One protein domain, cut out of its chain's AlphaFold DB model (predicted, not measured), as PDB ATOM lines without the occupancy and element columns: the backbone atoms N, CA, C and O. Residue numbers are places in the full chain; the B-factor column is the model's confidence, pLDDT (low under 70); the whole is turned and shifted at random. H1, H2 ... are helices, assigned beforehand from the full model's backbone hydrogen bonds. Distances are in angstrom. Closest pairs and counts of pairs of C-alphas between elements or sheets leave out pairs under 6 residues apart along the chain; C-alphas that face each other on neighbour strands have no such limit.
ATOM      1  N   GLY A   2     162.250 150.308 155.117       30.52
ATOM      2  CA  GLY A   2     163.319 151.062 155.807       30.52
ATOM      3  C   GLY A   2     164.643 150.320 156.042       30.52
ATOM      4  O   GLY A   2     165.706 150.930 155.987       30.52
ATOM      5  N   THR A   3     164.622 148.988 156.162       39.41
ATOM      6  CA  THR A   3     165.840 148.160 156.255       39.41
ATOM      7  C   THR A   3     166.722 148.272 155.009       39.41
ATOM      8  O   THR A   3     167.939 148.179 155.108       39.41
ATOM      9  N   ILE A   4     166.135 148.503 153.831       41.81
ATOM     10  CA  ILE A   4     166.886 148.578 152.572       41.81
ATOM     11  C   ILE A   4     167.645 149.905 152.486       41.81
ATOM     12  O   ILE A   4     168.792 149.906 152.059       41.81
ATOM     13  N   ILE A   5     167.059 151.015 152.948       44.41
ATOM     14  CA  ILE A   5     167.717 152.331 152.927       44.41
ATOM     15  C   ILE A   5     168.883 152.358 153.923       44.41
ATOM     16  O   ILE A   5     169.987 152.744 153.545       44.41
ATOM     17  N   GLY A   6     168.683 151.857 155.149       43.12
ATOM     18  CA  GLY A   6     169.757 151.745 156.144       43.12
ATOM     19  C   GLY A   6     170.909 150.847 155.678       43.12
ATOM     20  O   GLY A   6     172.071 151.223 155.803       43.12
ATOM     21  N   ILE A   7     170.598 149.703 155.054       49.28
ATOM     22  CA  ILE A   7     171.613 148.802 154.488       49.28
ATOM     23  C   ILE A   7     172.341 149.455 153.307       49.28
ATOM     24  O   ILE A   7     173.558 149.344 153.225       49.28
ATOM     25  N   VAL A   8     171.646 150.155 152.405       51.69
ATOM     26  CA  VAL A   8     172.286 150.817 151.255       51.69
ATOM     27  C   VAL A   8     173.220 151.934 151.720       51.69
ATOM     28  O   VAL A   8     174.354 151.991 151.256       51.69
ATOM     29  N   VAL A   9     172.802 152.763 152.679       52.97
ATOM     30  CA  VAL A   9     173.644 153.833 153.238       52.97
ATOM     31  C   VAL A   9     174.846 153.255 153.991       52.97
ATOM     32  O   VAL A   9     175.974 153.682 153.751       52.97
ATOM     33  N   ALA A  10     174.654 152.229 154.825       51.81
ATOM     34  CA  ALA A  10     175.754 151.562 155.524       51.81
ATOM     35  C   ALA A  10     176.731 150.867 154.557       51.81
ATOM     36  O   ALA A  10     177.944 150.944 154.740       51.81
ATOM     37  N   VAL A  11     176.234 150.234 153.489       55.62
ATOM     38  CA  VAL A  11     177.067 149.627 152.438       55.62
ATOM     39  C   VAL A  11     177.837 150.694 151.663       55.62
ATOM     40  O   VAL A  11     179.005 150.473 151.349       55.62
ATOM     41  N   ILE A  12     177.232 151.854 151.396       57.56
ATOM     42  CA  ILE A  12     177.911 152.995 150.769       57.56
ATOM     43  C   ILE A  12     179.029 153.513 151.680       57.56
ATOM     44  O   ILE A  12     180.151 153.669 151.208       57.56
ATOM     45  N   ILE A  13     178.778 153.684 152.980       56.31
ATOM     46  CA  ILE A  13     179.800 154.103 153.951       56.31
ATOM     47  C   ILE A  13     180.938 153.079 154.020       56.31
ATOM     48  O   ILE A  13     182.103 153.447 153.889       56.31
ATOM     49  N   ILE A  14     180.629 151.783 154.139       57.31
ATOM     50  CA  ILE A  14     181.640 150.713 154.159       57.31
ATOM     51  C   ILE A  14     182.443 150.693 152.849       57.31
ATOM     52  O   ILE A  14     183.667 150.548 152.879       57.31
ATOM     53  N   ALA A  15     181.793 150.878 151.698       57.06
ATOM     54  CA  ALA A  15     182.454 150.932 150.395       57.06
ATOM     55  C   ALA A  15     183.328 152.188 150.227       57.06
ATOM     56  O   ALA A  15     184.419 152.097 149.654       57.06
ATOM     57  N   MET A  16     182.897 153.337 150.754       59.41
ATOM     58  CA  MET A  16     183.668 154.585 150.768       59.41
ATOM     59  C   MET A  16     184.900 154.465 151.678       59.41
ATOM     60  O   MET A  16     186.014 154.766 151.240       59.41
ATOM     61  N   ILE A  17     184.737 153.921 152.890       56.12
ATOM     62  CA  ILE A  17     185.834 153.641 153.832       56.12
ATOM     63  C   ILE A  17     186.839 152.648 153.221       56.12
ATOM     64  O   ILE A  17     188.054 152.860 153.292       56.12
ATOM     65  N   GLN A  41     195.951 169.236 144.586       71.50
ATOM     66  CA  GLN A  41     194.691 169.961 144.483       71.50
ATOM     67  C   GLN A  41     193.510 169.027 144.166       71.50
ATOM     68  O   GLN A  41     192.470 169.129 144.808       71.50
ATOM     69  N   GLU A  42     193.678 168.055 143.262       76.88
ATOM     70  CA  GLU A  42     192.655 167.030 142.984       76.88
ATOM     71  C   GLU A  42     192.325 166.164 144.211       76.88
ATOM     72  O   GLU A  42     191.158 165.868 144.467       76.88
ATOM     73  N   LEU A  43     193.338 165.769 144.989       73.75
ATOM     74  CA  LEU A  43     193.144 164.987 146.215       73.75
ATOM     75  C   LEU A  43     192.391 165.780 147.289       73.75
ATOM     76  O   LEU A  43     191.521 165.224 147.956       73.75
ATOM     77  N   GLN A  44     192.685 167.075 147.432       74.38
ATOM     78  CA  GLN A  44     191.962 167.949 148.359       74.38
ATOM     79  C   GLN A  44     190.489 168.109 147.970       74.38
ATOM     80  O   GLN A  44     189.627 168.010 148.838       74.38
ATOM     81  N   VAL A  45     190.193 168.288 146.677       80.50
ATOM     82  CA  VAL A  45     188.808 168.395 146.187       80.50
ATOM     83  C   VAL A  45     188.025 167.116 146.482       80.50
ATOM     84  O   VAL A  45     186.954 167.187 147.075       80.50
ATOM     85  N   LYS A  46     188.585 165.942 146.159       78.88
ATOM     86  CA  LYS A  46     187.934 164.652 146.444       78.88
ATOM     87  C   LYS A  46     187.670 164.439 147.933       78.88
ATOM     88  O   LYS A  46     186.606 163.963 148.311       78.88
ATOM     89  N   MET A  47     188.632 164.796 148.781       78.56
ATOM     90  CA  MET A  47     188.476 164.692 150.231       78.56
ATOM     91  C   MET A  47     187.357 165.612 150.737       78.56
ATOM     92  O   MET A  47     186.554 165.213 151.574       78.56
ATOM     93  N   GLN A  48     187.252 166.821 150.186       83.81
ATOM     94  CA  GLN A  48     186.191 167.758 150.539       83.81
ATOM     95  C   GLN A  48     184.809 167.286 150.062       83.81
ATOM     96  O   GLN A  48     183.838 167.413 150.805       83.81
ATOM     97  N   GLU A  49     184.714 166.684 148.873       85.75
ATOM     98  CA  GLU A  49     183.488 166.030 148.390       85.75
ATOM     99  C   GLU A  49     183.050 164.893 149.324       85.75
ATOM    100  O   GLU A  49     181.876 164.806 149.679       85.75
ATOM    101  N   GLN A  50     183.993 164.069 149.794       85.06
ATOM    102  CA  GLN A  50     183.708 163.007 150.765       85.06
ATOM    103  C   GLN A  50     183.202 163.559 152.105       85.06
ATOM    104  O   GLN A  50     182.234 163.038 152.655       85.06
ATOM    105  N   LEU A  51     183.808 164.632 152.621       89.31
ATOM    106  CA  LEU A  51     183.347 165.283 153.853       89.31
ATOM    107  C   LEU A  51     181.923 165.837 153.708       89.31
ATOM    108  O   LEU A  51     181.107 165.687 154.616       89.31
ATOM    109  N   GLN A  52     181.589 166.430 152.558       90.94
ATOM    110  CA  GLN A  52     180.228 166.907 152.290       90.94
ATOM    111  C   GLN A  52     179.218 165.766 152.154       90.94
ATOM    112  O   GLN A  52     178.069 165.904 152.576       90.94
ATOM    113  N   GLU A  53     179.645 164.622 151.631       87.56
ATOM    114  CA  GLU A  53     178.812 163.427 151.583       87.56
ATOM    115  C   GLU A  53     178.516 162.884 152.989       87.56
ATOM    116  O   GLU A  53     177.367 162.564 153.295       87.56
ATOM    117  N   PHE A  54     179.497 162.885 153.898       90.25
ATOM    118  CA  PHE A  54     179.248 162.573 155.310       90.25
ATOM    119  C   PHE A  54     178.255 163.545 155.953       90.25
ATOM    120  O   PHE A  54     177.363 163.108 156.681       90.25
ATOM    121  N   VAL A  55     178.341 164.843 155.639       93.12
ATOM    122  CA  VAL A  55     177.360 165.835 156.107       93.12
ATOM    123  C   VAL A  55     175.955 165.519 155.585       93.12
ATOM    124  O   VAL A  55     174.982 165.569 156.343       93.12
ATOM    125  N   ARG A  56     175.830 165.163 154.300       92.81
ATOM    126  CA  ARG A  56     174.550 164.781 153.685       92.81
ATOM    127  C   ARG A  56     173.944 163.563 154.381       92.81
ATOM    128  O   ARG A  56     172.785 163.613 154.790       92.81
ATOM    129  N   ILE A  57     174.732 162.503 154.551       84.25
ATOM    130  CA  ILE A  57     174.278 161.256 155.172       84.25
ATOM    131  C   ILE A  57     173.942 161.474 156.654       84.25
ATOM    132  O   ILE A  57     172.932 160.960 157.138       84.25
ATOM    133  N   GLY A  58     174.740 162.266 157.375       91.69
ATOM    134  CA  GLY A  58     174.479 162.605 158.775       91.69
ATOM    135  C   GLY A  58     173.132 163.303 158.945       91.69
ATOM    136  O   GLY A  58     172.333 162.911 159.793       91.69
ATOM    137  N   ASN A  59     172.832 164.267 158.071       94.00
ATOM    138  CA  ASN A  59     171.523 164.912 158.030       94.00
ATOM    139  C   ASN A  59     170.398 163.897 157.758       94.00
ATOM    140  O   ASN A  59     169.451 163.809 158.534       94.00
ATOM    141  N   GLU A  60     170.511 163.086 156.703       88.88
ATOM    142  CA  GLU A  60     169.498 162.073 156.357       88.88
ATOM    143  C   GLU A  60     169.225 161.086 157.499       88.88
ATOM    144  O   GLU A  60     168.071 160.729 157.755       88.88
ATOM    145  N   THR A  61     170.275 160.707 158.225       90.38
ATOM    146  CA  THR A  61     170.213 159.835 159.402       90.38
ATOM    147  C   THR A  61     169.359 160.456 160.504       90.38
ATOM    148  O   THR A  61     168.382 159.853 160.961       90.38
ATOM    149  N   LEU A  62     169.680 161.688 160.913       94.00
ATOM    150  CA  LEU A  62     168.999 162.350 162.027       94.00
ATOM    151  C   LEU A  62     167.524 162.629 161.713       94.00
ATOM    152  O   LEU A  62     166.656 162.405 162.566       94.00
ATOM    153  N   VAL A  63     167.215 163.010 160.471       90.62
ATOM    154  CA  VAL A  63     165.846 163.355 160.050       90.62
ATOM    155  C   VAL A  63     164.997 162.148 159.642       90.62
ATOM    156  O   VAL A  63     163.810 162.311 159.330       90.62
ATOM    157  N   SER A  64     165.569 160.941 159.603       85.19
ATOM    158  CA  SER A  64     164.849 159.728 159.210       85.19
ATOM    159  C   SER A  64     163.748 159.382 160.213       85.19
ATOM    160  O   SER A  64     163.975 159.318 161.422       85.19
ATOM    161  N   LEU A  65     162.538 159.120 159.719       84.44
ATOM    162  CA  LEU A  65     161.442 158.607 160.550       84.44
ATOM    163  C   LEU A  65     161.371 157.077 160.532       84.44
ATOM    164  O   LEU A  65     160.709 156.488 161.382       84.44
ATOM    165  N   GLU A  66     162.077 156.436 159.603       82.56
ATOM    166  CA  GLU A  66     162.067 154.982 159.435       82.56
ATOM    167  C   GLU A  66     163.110 154.288 160.312       82.56
ATOM    168  O   GLU A  66     162.860 153.184 160.790       82.56
ATOM    169  N   MET A  67     164.248 154.943 160.553       81.00
ATOM    170  CA  MET A  67     165.307 154.414 161.412       81.00
ATOM    171  C   MET A  67     164.879 154.410 162.878       81.00
ATOM    172  O   MET A  67     164.208 155.335 163.352       81.00
ATOM    173  N   THR A  68     165.291 153.377 163.601       84.88
ATOM    174  CA  THR A  68     165.202 153.310 165.060       84.88
ATOM    175  C   THR A  68     166.225 154.240 165.709       84.88
ATOM    176  O   THR A  68     167.220 154.620 165.095       84.88
ATOM    177  N   LYS A  69     166.001 154.568 166.985       89.44
ATOM    178  CA  LYS A  69     166.956 155.323 167.804       89.44
ATOM    179  C   LYS A  69     168.367 154.730 167.738       89.44
ATOM    180  O   LYS A  69     169.288 155.423 167.333       89.44
ATOM    181  N   ALA A  70     168.506 153.438 168.039       83.88
ATOM    182  CA  ALA A  70     169.802 152.762 168.074       83.88
ATOM    183  C   ALA A  70     170.527 152.793 166.716       83.88
ATOM    184  O   ALA A  70     171.730 153.020 166.671       83.88
ATOM    185  N   GLU A  71     169.803 152.623 165.603       84.06
ATOM    186  CA  GLU A  71     170.396 152.729 164.261       84.06
ATOM    187  C   GLU A  71     170.896 154.146 163.961       84.06
ATOM    188  O   GLU A  71     171.926 154.304 163.312       84.06
ATOM    189  N   LYS A  72     170.183 155.183 164.423       88.88
ATOM    190  CA  LYS A  72     170.636 156.571 164.262       88.88
ATOM    191  C   LYS A  72     171.888 156.851 165.079       88.88
ATOM    192  O   LYS A  72     172.803 157.470 164.552       88.88
ATOM    193  N   GLU A  73     171.911 156.412 166.336       92.19
ATOM    194  CA  GLU A  73     173.041 156.599 167.253       92.19
ATOM    195  C   GLU A  73     174.306 155.907 166.726       92.19
ATOM    196  O   GLU A  73     175.375 156.515 166.690       92.19
ATOM    197  N   ASP A  74     174.178 154.668 166.244       86.19
ATOM    198  CA  ASP A  74     175.288 153.924 165.644       86.19
ATOM    199  C   ASP A  74     175.793 154.602 164.361       86.19
ATOM    200  O   ASP A  74     176.986 154.876 164.206       86.19
ATOM    201  N   LEU A  75     174.880 154.947 163.448       85.44
ATOM    202  CA  LEU A  75     175.252 155.528 162.164       85.44
ATOM    203  C   LEU A  75     175.856 156.931 162.313       85.44
ATOM    204  O   LEU A  75     176.862 157.224 161.669       85.44
ATOM    205  N   ILE A  76     175.293 157.787 163.173       92.62
ATOM    206  CA  ILE A  76     175.847 159.126 163.403       92.62
ATOM    207  C   ILE A  76     177.209 159.054 164.096       92.62
ATOM    208  O   ILE A  76     178.102 159.818 163.733       92.62
ATOM    209  N   GLY A  77     177.409 158.100 165.013       90.25
ATOM    210  CA  GLY A  77     178.715 157.826 165.613       90.25
ATOM    211  C   GLY A  77     179.759 157.470 164.555       90.25
ATOM    212  O   GLY A  77     180.796 158.127 164.465       90.25
ATOM    213  N   ASN A  78     179.437 156.518 163.673       87.31
ATOM    214  CA  ASN A  78     180.311 156.105 162.567       87.31
ATOM    215  C   ASN A  78     180.631 157.258 161.594       87.31
ATOM    216  O   ASN A  78     181.748 157.356 161.075       87.31
ATOM    217  N   ILE A  79     179.664 158.142 161.337       90.31
ATOM    218  CA  ILE A  79     179.852 159.330 160.492       90.31
ATOM    219  C   ILE A  79     180.797 160.329 161.160       90.31
ATOM    220  O   ILE A  79     181.704 160.829 160.501       90.31
ATOM    221  N   ILE A  80     180.621 160.601 162.455       92.44
ATOM    222  CA  ILE A  80     181.489 161.516 163.210       92.44
ATOM    223  C   ILE A  80     182.920 160.973 163.272       92.44
ATOM    224  O   ILE A  80     183.864 161.722 163.030       92.44
ATOM    225  N   ASP A  81     183.089 159.677 163.529       90.00
ATOM    226  CA  ASP A  81     184.408 159.040 163.520       90.00
ATOM    227  C   ASP A  81     185.057 159.115 162.134       90.00
ATOM    228  O   ASP A  81     186.241 159.429 162.025       90.00
ATOM    229  N   SER A  82     184.273 158.937 161.066       88.81
ATOM    230  CA  SER A  82     184.760 159.142 159.701       88.81
ATOM    231  C   SER A  82     185.193 160.594 159.484       88.81
ATOM    232  O   SER A  82     186.318 160.833 159.064       88.81
ATOM    233  N   ILE A  83     184.369 161.588 159.830       91.12
ATOM    234  CA  ILE A  83     184.741 163.011 159.721       91.12
ATOM    235  C   ILE A  83     186.051 163.290 160.477       91.12
ATOM    236  O   ILE A  83     186.942 163.951 159.940       91.12
ATOM    237  N   ARG A  84     186.222 162.734 161.678       91.06
ATOM    238  CA  ARG A  84     187.459 162.863 162.459       91.06
ATOM    239  C   ARG A  84     188.682 162.282 161.745       91.06
ATOM    240  O   ARG A  84     189.765 162.850 161.841       91.06
ATOM    241  N   GLU A  85     188.537 161.179 161.010       88.62
ATOM    242  CA  GLU A  85     189.638 160.574 160.240       88.62
ATOM    243  C   GLU A  85     190.081 161.410 159.023       88.62
ATOM    244  O   GLU A  85     191.234 161.294 158.590       88.62
ATOM    245  N   TYR A  86     189.180 162.219 158.455       84.75
ATOM    246  CA  TYR A  86     189.427 163.000 157.230       84.75
ATOM    247  C   TYR A  86     189.678 164.494 157.467       84.75
ATOM    248  O   TYR A  86     190.107 165.182 156.541       84.75
ATOM    249  N   THR A  87     189.435 165.002 158.672       88.69
ATOM    250  CA  THR A  87     189.662 166.413 159.021       88.69
ATOM    251  C   THR A  87     191.068 166.650 159.568       88.69
ATOM    252  O   THR A  87     191.727 165.751 160.091       88.69
ATOM    253  N   GLN A  88     191.562 167.883 159.431       83.50
ATOM    254  CA  GLN A  88     192.917 168.257 159.858       83.50
ATOM    255  C   GLN A  88     192.993 168.671 161.335       83.50
ATOM    256  O   GLN A  88     194.088 168.875 161.866       83.50
ATOM    257  N   GLY A  89     191.850 168.803 162.012       85.19
ATOM    258  CA  GLY A  89     191.795 169.170 163.419       85.19
ATOM    259  C   GLY A  89     190.377 169.264 163.988       85.19
ATOM    260  O   GLY A  89     189.398 169.256 163.240       85.19
ATOM    261  N   PRO A  90     190.265 169.406 165.321       87.31
ATOM    262  CA  PRO A  90     188.990 169.340 166.036       87.31
ATOM    263  C   PRO A  90     188.015 170.467 165.671       87.31
ATOM    264  O   PRO A  90     186.811 170.293 165.802       87.31
ATOM    265  N   GLU A  91     188.502 171.619 165.207       90.12
ATOM    266  CA  GLU A  91     187.632 172.733 164.805       90.12
ATOM    267  C   GLU A  91     186.931 172.478 163.462       90.12
ATOM    268  O   GLU A  91     185.768 172.835 163.295       90.12
ATOM    269  N   GLU A  92     187.604 171.806 162.523       91.81
ATOM    270  CA  GLU A  92     187.001 171.407 161.245       91.81
ATOM    271  C   GLU A  92     185.998 170.261 161.446       91.81
ATOM    272  O   GLU A  92     184.902 170.304 160.885       91.81
ATOM    273  N   GLU A  93     186.332 169.282 162.304       92.81
ATOM    274  CA  GLU A  93     185.397 168.236 162.750       92.81
ATOM    275  C   GLU A  93     184.119 168.872 163.310       92.81
ATOM    276  O   GLU A  93     183.023 168.587 162.825       92.81
ATOM    277  N   LYS A  94     184.263 169.778 164.289       93.00
ATOM    278  CA  LYS A  94     183.132 170.458 164.930       93.00
ATOM    279  C   LYS A  94     182.246 171.170 163.922       93.00
ATOM    280  O   LYS A  94     181.036 170.978 163.955       93.00
ATOM    281  N   GLU A  95     182.823 171.964 163.024       94.38
ATOM    282  CA  GLU A  95     182.034 172.734 162.064       94.38
ATOM    283  C   GLU A  95     181.240 171.830 161.107       94.38
ATOM    284  O   GLU A  95     180.072 172.105 160.831       94.38
ATOM    285  N   LEU A  96     181.807 170.707 160.658       95.31
ATOM    286  CA  LEU A  96     181.073 169.747 159.825       95.31
ATOM    287  C   LEU A  96     179.931 169.072 160.592       95.31
ATOM    288  O   LEU A  96     178.830 168.919 160.057       95.31
ATOM    289  N   VAL A  97     180.147 168.720 161.860       95.62
ATOM    290  CA  VAL A  97     179.077 168.167 162.702       95.62
ATOM    291  C   VAL A  97     178.006 169.225 163.001       95.62
ATOM    292  O   VAL A  97     176.812 168.926 162.955       95.62
ATOM    293  N   PHE A  98     178.384 170.488 163.204       96.00
ATOM    294  CA  PHE A  98     177.429 171.589 163.345       96.00
ATOM    295  C   PHE A  98     176.620 171.811 162.065       96.00
ATOM    296  O   PHE A  98     175.419 172.069 162.143       96.00
ATOM    297  N   GLN A  99     177.217 171.641 160.882       96.69
ATOM    298  CA  GLN A  99     176.476 171.667 159.617       96.69
ATOM    299  C   GLN A  99     175.448 170.538 159.516       96.69
ATOM    300  O   GLN A  99     174.330 170.795 159.062       96.69
ATOM    301  N   ILE A 100     175.782 169.321 159.966       97.31
ATOM    302  CA  ILE A 100     174.815 168.216 160.064       97.31
ATOM    303  C   ILE A 100     173.630 168.636 160.938       97.31
ATOM    304  O   ILE A 100     172.479 168.515 160.513       97.31
ATOM    305  N   MET A 101     173.902 169.179 162.126       97.31
ATOM    306  CA  MET A 101     172.866 169.596 163.071       97.31
ATOM    307  C   MET A 101     171.981 170.712 162.505       97.31
ATOM    308  O   MET A 101     170.761 170.570 162.490       97.31
ATOM    309  N   ARG A 102     172.573 171.782 161.961       96.06
ATOM    310  CA  ARG A 102     171.845 172.906 161.340       96.06
ATOM    311  C   ARG A 102     170.922 172.445 160.214       96.06
ATOM    312  O   ARG A 102     169.751 172.821 160.179       96.06
ATOM    313  N   LYS A 103     171.436 171.602 159.310       96.56
ATOM    314  CA  LYS A 103     170.643 171.018 158.217       96.56
ATOM    315  C   LYS A 103     169.505 170.156 158.762       96.56
ATOM    316  O   LYS A 103     168.389 170.260 158.260       96.56
ATOM    317  N   SER A 104     169.769 169.388 159.818       96.75
ATOM    318  CA  SER A 104     168.771 168.519 160.444       96.75
ATOM    319  C   SER A 104     167.646 169.318 161.096       96.75
ATOM    320  O   SER A 104     166.482 169.001 160.869       96.75
ATOM    321  N   TYR A 105     167.960 170.388 161.837       94.81
ATOM    322  CA  TYR A 105     166.948 171.293 162.393       94.81
ATOM    323  C   TYR A 105     166.078 171.904 161.292       94.81
ATOM    324  O   TYR A 105     164.855 171.825 161.373       94.81
ATOM    325  N   ALA A 106     166.690 172.450 160.236       89.19
ATOM    326  CA  ALA A 106     165.957 173.051 159.123       89.19
ATOM    327  C   ALA A 106     165.028 172.041 158.424       89.19
ATOM    328  O   ALA A 106     163.852 172.322 158.201       89.19
ATOM    329  N   ALA A 107     165.532 170.841 158.134       87.06
ATOM    330  CA  ALA A 107     164.758 169.784 157.491       87.06
ATOM    331  C   ALA A 107     163.630 169.242 158.385       87.06
ATOM    332  O   ALA A 107     162.568 168.877 157.883       87.06
ATOM    333  N   LEU A 108     163.831 169.180 159.703       88.19
ATOM    334  CA  LEU A 108     162.790 168.775 160.648       88.19
ATOM    335  C   LEU A 108     161.716 169.855 160.814       88.19
ATOM    336  O   LEU A 108     160.541 169.508 160.854       88.19
ATOM    337  N   LEU A 109     162.087 171.139 160.849       82.38
ATOM    338  CA  LEU A 109     161.123 172.245 160.873       82.38
ATOM    339  C   LEU A 109     160.208 172.222 159.643       82.38
ATOM    340  O   LEU A 109     158.998 172.375 159.782       82.38
ATOM    341  N   ASP A 110     160.767 171.973 158.457       77.50
ATOM    342  CA  ASP A 110     159.983 171.819 157.229       77.50
ATOM    343  C   ASP A 110     159.073 170.577 157.287       77.50
ATOM    344  O   ASP A 110     157.848 170.664 157.128       77.50
ATOM    345  N   LYS A 111     159.658 169.417 157.622       81.81
ATOM    346  CA  LYS A 111     158.960 168.124 157.677       81.81
ATOM    347  C   LYS A 111     157.805 168.108 158.676       81.81
ATOM    348  O   LYS A 111     156.775 167.498 158.398       81.81
ATOM    349  N   PHE A 112     157.978 168.759 159.822       78.12
ATOM    350  CA  PHE A 112     156.990 168.833 160.894       78.12
ATOM    351  C   PHE A 112     156.254 170.172 160.939       78.12
ATOM    352  O   PHE A 112     155.611 170.461 161.939       78.12
ATOM    353  N   SER A 113     156.265 170.952 159.852       73.81
ATOM    354  CA  SER A 113     155.588 172.261 159.765       73.81
ATOM    355  C   SER A 113     154.105 172.256 160.181       73.81
ATOM    356  O   SER A 113     153.548 173.308 160.484       73.81
ATOM    357  N   PHE A 114     153.470 171.081 160.228       66.19
ATOM    358  CA  PHE A 114     152.103 170.878 160.706       66.19
ATOM    359  C   PHE A 114     151.958 170.838 162.242       66.19
ATOM    360  O   PHE A 114     150.878 171.133 162.750       66.19
ATOM    361  N   ASP A 115     153.000 170.483 163.001       75.56
ATOM    362  CA  ASP A 115     152.973 170.479 164.468       75.56
ATOM    363  C   ASP A 115     153.630 171.753 165.007       75.56
ATOM    364  O   ASP A 115     154.830 171.821 165.276       75.56
ATOM    365  N   LYS A 116     152.799 172.784 165.207       80.62
ATOM    366  CA  LYS A 116     153.231 174.087 165.734       80.62
ATOM    367  C   LYS A 116     153.941 173.976 167.085       80.62
ATOM    368  O   LYS A 116     154.850 174.763 167.349       80.62
ATOM    369  N   LYS A 117     153.531 173.037 167.946       85.25
ATOM    370  CA  LYS A 117     154.128 172.869 169.273       85.25
ATOM    371  C   LYS A 117     155.520 172.260 169.143       85.25
ATOM    372  O   LYS A 117     156.468 172.812 169.694       85.25
ATOM    373  N   PHE A 118     155.647 171.179 168.378       87.75
ATOM    374  CA  PHE A 118     156.938 170.557 168.109       87.75
ATOM    375  C   PHE A 118     157.893 171.517 167.394       87.75
ATOM    376  O   PHE A 118     159.040 171.649 167.807       87.75
ATOM    377  N   CYS A 119     157.431 172.257 166.381       83.06
ATOM    378  CA  CYS A 119     158.251 173.262 165.702       83.06
ATOM    379  C   CYS A 119     158.736 174.366 166.648       83.06
ATOM    380  O   CYS A 119     159.882 174.791 166.527       83.06
ATOM    381  N   ALA A 120     157.909 174.819 167.596       86.94
ATOM    382  CA  ALA A 120     158.330 175.802 168.592       86.94
ATOM    383  C   ALA A 120     159.421 175.242 169.522       86.94
ATOM    384  O   ALA A 120     160.431 175.907 169.751       86.94
ATOM    385  N   GLU A 121     159.254 174.007 170.006       94.44
ATOM    386  CA  GLU A 121     160.255 173.310 170.827       94.44
ATOM    387  C   GLU A 121     161.569 173.095 170.049       94.44
ATOM    388  O   GLU A 121     162.661 173.352 170.561       94.44
ATOM    389  N   LEU A 122     161.469 172.677 168.784       93.19
ATOM    390  CA  LEU A 122     162.601 172.439 167.893       93.19
ATOM    391  C   LEU A 122     163.362 173.729 167.567       93.19
ATOM    392  O   LEU A 122     164.594 173.742 167.609       93.19
ATOM    393  N   LEU A 123     162.643 174.820 167.293       92.38
ATOM    394  CA  LEU A 123     163.233 176.134 167.049       92.38
ATOM    395  C   LEU A 123     163.962 176.647 168.295       92.38
ATOM    396  O   LEU A 123     165.127 177.028 168.205       92.38
ATOM    397  N   GLN A 124     163.326 176.568 169.467       94.25
ATOM    398  CA  GLN A 124     163.947 176.956 170.734       94.25
ATOM    399  C   GLN A 124     165.237 176.164 170.999       94.25
ATOM    400  O   GLN A 124     166.251 176.729 171.431       94.25
ATOM    401  N   ARG A 125     165.235 174.850 170.732       95.12
ATOM    402  CA  ARG A 125     166.441 174.027 170.886       95.12
ATOM    403  C   ARG A 125     167.529 174.419 169.883       95.12
ATOM    404  O   ARG A 125     168.690 174.492 170.292       95.12
ATOM    405  N   SER A 126     167.168 174.697 168.628       94.81
ATOM    406  CA  SER A 126     168.093 175.166 167.586       94.81
ATOM    407  C   SER A 126     168.747 176.502 167.954       94.81
ATOM    408  O   SER A 126     169.953 176.663 167.794       94.81
ATOM    409  N   GLU A 127     167.988 177.458 168.490       93.81
ATOM    410  CA  GLU A 127     168.528 178.739 168.968       93.81
ATOM    411  C   GLU A 127     169.471 178.550 170.161       93.81
ATOM    412  O   GLU A 127     170.536 179.166 170.232       93.81
ATOM    413  N   THR A 128     169.103 177.655 171.083       94.75
ATOM    414  CA  THR A 128     169.957 177.286 172.219       94.75
ATOM    415  C   THR A 128     171.264 176.658 171.732       94.75
ATOM    416  O   THR A 128     172.324 177.011 172.235       94.75
ATOM    417  N   PHE A 129     171.208 175.799 170.712       94.38
ATOM    418  CA  PHE A 129     172.379 175.162 170.106       94.38
ATOM    419  C   PHE A 129     173.337 176.187 169.488       94.38
ATOM    420  O   PHE A 129     174.531 176.165 169.777       94.38
ATOM    421  N   GLU A 130     172.832 177.144 168.704       94.38
ATOM    422  CA  GLU A 130     173.677 178.209 168.141       94.38
ATOM    423  C   GLU A 130     174.290 179.100 169.226       94.38
ATOM    424  O   GLU A 130     175.434 179.548 169.110       94.38
ATOM    425  N   LYS A 131     173.549 179.338 170.313       94.12
ATOM    426  CA  LYS A 131     174.076 180.061 171.467       94.12
ATOM    427  C   LYS A 131     175.202 179.281 172.157       94.12
ATOM    428  O   LYS A 131     176.237 179.870 172.439       94.12
ATOM    429  N   GLU A 132     175.035 177.977 172.373       93.62
ATOM    430  CA  GLU A 132     176.055 177.095 172.964       93.62
ATOM    431  C   GLU A 132     177.338 177.054 172.118       93.62
ATOM    432  O   GLU A 132     178.441 177.097 172.669       93.62
ATOM    433  N   ILE A 133     177.207 177.036 170.785       93.25
ATOM    434  CA  ILE A 133     178.343 177.152 169.856       93.25
ATOM    435  C   ILE A 133     179.053 178.492 170.051       93.25
ATOM    436  O   ILE A 133     180.273 178.532 170.213       93.25
ATOM    437  N   LYS A 134     178.296 179.594 170.042       93.38
ATOM    438  CA  LYS A 134     178.847 180.949 170.158       93.38
ATOM    439  C   LYS A 134     179.548 181.185 171.496       93.38
ATOM    440  O   LYS A 134     180.595 181.832 171.527       93.38
ATOM    441  N   ASP A 135     178.970 180.675 172.577       93.62
ATOM    442  CA  ASP A 135     179.488 180.830 173.934       93.62
ATOM    443  C   ASP A 135     180.610 179.812 174.238       93.62
ATOM    444  O   ASP A 135     181.285 179.920 175.261       93.62
ATOM    445  N   GLY A 136     180.843 178.839 173.344       89.75
ATOM    446  CA  GLY A 136     181.865 177.802 173.496       89.75
ATOM    447  C   GLY A 136     181.559 176.798 174.609       89.75
ATOM    448  O   GLY A 136     182.471 176.151 175.119       89.75
ATOM    449  N   THR A 137     180.292 176.680 175.009       88.19
ATOM    450  CA  THR A 137     179.836 175.839 176.129       88.19
ATOM    451  C   THR A 137     179.341 174.467 175.683       88.19
ATOM    452  O   THR A 137     178.805 173.712 176.489       88.19
ATOM    453  N   ILE A 138     179.461 174.153 174.394       84.19
ATOM    454  CA  ILE A 138     178.982 172.899 173.830       84.19
ATOM    455  C   ILE A 138     179.900 171.732 174.236       84.19
ATOM    456  O   ILE A 138     181.032 171.614 173.770       84.19
ATOM    457  N   GLU A 139     179.420 170.882 175.147       75.12
ATOM    458  CA  GLU A 139     180.160 169.702 175.629       75.12
ATOM    459  C   GLU A 139     179.961 168.475 174.726       75.12
ATOM    460  O   GLU A 139     180.869 167.661 174.564       75.12
ATOM    461  N   THR A 140     178.783 168.355 174.105       80.69
ATOM    462  CA  THR A 140     178.435 167.303 173.142       80.69
ATOM    463  C   THR A 140     177.846 167.925 171.882       80.69
ATOM    464  O   THR A 140     177.292 169.018 171.912       80.69
ATOM    465  N   TYR A 141     177.909 167.219 170.753       84.69
ATOM    466  CA  TYR A 141     177.352 167.708 169.487       84.69
ATOM    467  C   TYR A 141     175.811 167.837 169.474       84.69
ATOM    468  O   TYR A 141     175.256 168.341 168.501       84.69
ATOM    469  N   GLY A 142     175.112 167.393 170.527       86.25
ATOM    470  CA  GLY A 142     173.671 167.593 170.722       86.25
ATOM    471  C   GLY A 142     172.751 166.764 169.818       86.25
ATOM    472  O   GLY A 142     171.537 166.982 169.824       86.25
ATOM    473  N   TRP A 143     173.298 165.831 169.029       92.56
ATOM    474  CA  TRP A 143     172.509 164.942 168.168       92.56
ATOM    475  C   TRP A 143     171.650 163.965 168.972       92.56
ATOM    476  O   TRP A 143     170.576 163.590 168.516       92.56
ATOM    477  N   ASP A 144     172.077 163.595 170.176       93.50
ATOM    478  CA  ASP A 144     171.346 162.748 171.119       93.50
ATOM    479  C   ASP A 144     170.021 163.400 171.528       93.50
ATOM    480  O   ASP A 144     168.960 162.786 171.413       93.50
ATOM    481  N   ILE A 145     170.062 164.688 171.886       92.81
ATOM    482  CA  ILE A 145     168.867 165.473 172.219       92.81
ATOM    483  C   ILE A 145     167.922 165.534 171.017       92.81
ATOM    484  O   ILE A 145     166.718 165.329 171.161       92.81
ATOM    485  N   LEU A 146     168.459 165.783 169.818       94.75
ATOM    486  CA  LEU A 146     167.650 165.851 168.601       94.75
ATOM    487  C   LEU A 146     166.990 164.504 168.272       94.75
ATOM    488  O   LEU A 146     165.819 164.473 167.891       94.75
ATOM    489  N   ILE A 147     167.711 163.393 168.443       95.50
ATOM    490  CA  ILE A 147     167.160 162.045 168.274       95.50
ATOM    491  C   ILE A 147     166.006 161.813 169.253       95.50
ATOM    492  O   ILE A 147     164.958 161.337 168.822       95.50
ATOM    493  N   GLU A 148     166.160 162.178 170.529       94.88
ATOM    494  CA  GLU A 148     165.088 162.037 171.525       94.88
ATOM    495  C   GLU A 148     163.852 162.853 171.144       94.88
ATOM    496  O   GLU A 148     162.743 162.321 171.159       94.88
ATOM    497  N   MET A 149     164.031 164.109 170.724       94.19
ATOM    498  CA  MET A 149     162.923 164.952 170.260       94.19
ATOM    499  C   MET A 149     162.169 164.295 169.098       94.19
ATOM    500  O   MET A 149     160.941 164.209 169.124       94.19
ATOM    501  N   VAL A 150     162.893 163.781 168.100       91.44
ATOM    502  CA  VAL A 150     162.284 163.097 166.951       91.44
ATOM    503  C   VAL A 150     161.601 161.795 167.368       91.44
ATOM    504  O   VAL A 150     160.543 161.469 166.835       91.44
ATOM    505  N   GLU A 151     162.163 161.025 168.299       91.94
ATOM    506  CA  GLU A 151     161.543 159.780 168.761       91.94
ATOM    507  C   GLU A 151     160.289 160.012 169.596       91.94
ATOM    508  O   GLU A 151     159.315 159.274 169.422       91.94
ATOM    509  N   GLU A 152     160.270 161.031 170.452       89.69
ATOM    510  CA  GLU A 152     159.059 161.450 171.160       89.69
ATOM    511  C   GLU A 152     157.984 161.917 170.178       89.69
ATOM    512  O   GLU A 152     156.832 161.498 170.280       89.69
ATOM    513  N   GLU A 153     158.356 162.677 169.149       88.00
ATOM    514  CA  GLU A 153     157.407 163.110 168.123       88.00
ATOM    515  C   GLU A 153     156.884 161.931 167.287       88.00
ATOM    516  O   GLU A 153     155.682 161.776 167.062       88.00
ATOM    517  N   LYS A 154     157.759 160.984 166.930       84.19
ATOM    518  CA  LYS A 154     157.351 159.713 166.315       84.19
ATOM    519  C   LYS A 154     156.427 158.914 167.226       84.19
ATOM    520  O   LYS A 154     155.527 158.245 166.726       84.19
ATOM    521  N   LYS A 155     156.645 158.913 168.546       82.38
ATOM    522  CA  LYS A 155     155.727 158.276 169.503       82.38
ATOM    523  C   LYS A 155     154.382 158.984 169.509       82.38
ATOM    524  O   LYS A 155     153.394 158.274 169.502       82.38
ATOM    525  N   LYS A 156     154.312 160.318 169.450       78.19
ATOM    526  CA  LYS A 156     153.029 161.033 169.324       78.19
ATOM    527  C   LYS A 156     152.292 160.622 168.056       78.19
ATOM    528  O   LYS A 156     151.142 160.221 168.159       78.19
ATOM    529  N   ILE A 157     152.969 160.592 166.907       70.81
ATOM    530  CA  ILE A 157     152.380 160.133 165.637       70.81
ATOM    531  C   ILE A 157     151.891 158.678 165.748       70.81
ATOM    532  O   ILE A 157     150.746 158.383 165.422       70.81
ATOM    533  N   ARG A 158     152.725 157.773 166.284       62.44
ATOM    534  CA  ARG A 158     152.368 156.356 166.496       62.44
ATOM    535  C   ARG A 158     151.264 156.154 167.538       62.44
ATOM    536  O   ARG A 158     150.495 155.211 167.425       62.44
ATOM    537  N   ASN A 159     151.198 156.998 168.562       51.75
ATOM    538  CA  ASN A 159     150.196 156.918 169.623       51.75
ATOM    539  C   ASN A 159     148.873 157.555 169.187       51.75
ATOM    540  O   ASN A 159     147.824 157.106 169.632       51.75
ATOM    541  N   MET A 160     148.905 158.527 168.272       50.31
ATOM    542  CA  MET A 160     147.721 158.997 167.546       50.31
ATOM    543  C   MET A 160     147.128 157.869 166.686       50.31
ATOM    544  O   MET A 160     145.913 157.742 166.598       50.31
ATOM    545  N   ASP A 161     147.974 156.977 166.156       44.75
ATOM    546  CA  ASP A 161     147.552 155.719 165.520       44.75
ATOM    547  C   ASP A 161     147.105 154.625 166.522       44.75
ATOM    548  O   ASP A 161     146.572 153.592 166.096       44.75
TER     549      ASP A 161
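What this domain is: This is residues 2 to 17 and 41 to 161 of the 263 residues of the protein "HIRAN domain-containing protein" of Bacteroides heparinolyticus (UniProt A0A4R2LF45). Five helices, H2 to H6, make an up-and-down bundle, each running against the one before it; H2, H3 and H4 pack on one another, H5 packs on H4, and H6 packs by its first half on H2 and H3. H1, across a cut, lies alone beside H2 and H3 without clearly touching them, and residues 41 to 46 and 155 to 161 stick out. The printed part has 137 residues with six named helices, H1 to H6 in chain order, and no named strand: all helix. It is compact, with a radius of gyration of the C-alphas of 15.6 A, and flat, spanning 51 by 40 by 22 A.

Where its parts are: H1, residues 2 to 17, begins at C-alpha 2 (163.319, 151.062, 155.807) and is 22.7 A long. H2, residues 41 to 63, measures 33.4 A; H3, residues 69 to 86, 26.0 A; H4, residues 90 to 111, 31.2 A; H5, residues 116 to 135, 28.3 A. H6, residues 143 to 160, measures 25.5 A and ends at C-alpha 160 (147.721, 158.997, 167.546).

How they stand to each other: H1 is close to H2 but not clearly touching, the closest C-alphas, of Val 9 and Ile 57, being 7.7 A apart. The hairpin of H2 and H3 has a shallow tilt of 15 degrees, with Thr 61 and Lys 72 closest, C-alphas 5.9 A apart. H2 touches H4 at a steep tilt of 43 degrees, the same way; the closest C-alphas, of Asn 59 and Ile 100, are 5.1 A apart. H4 and H5 are a hairpin at 16 degrees. H1 and H5 are apart. In H1 to H6 every O i to N i+4 pair is within hydrogen-bond range.

The domain as a whole: The C-alphas of Gln 41 and Asp 161, 53.5 A apart, are the farthest pair. Residues 18 to 40 are not printed; C-alphas 17 and 41 are 20.8 A apart. Of the links printed whole, none is long. Residues 2 to 17, 114 and 158 to 161 have pLDDT under 70.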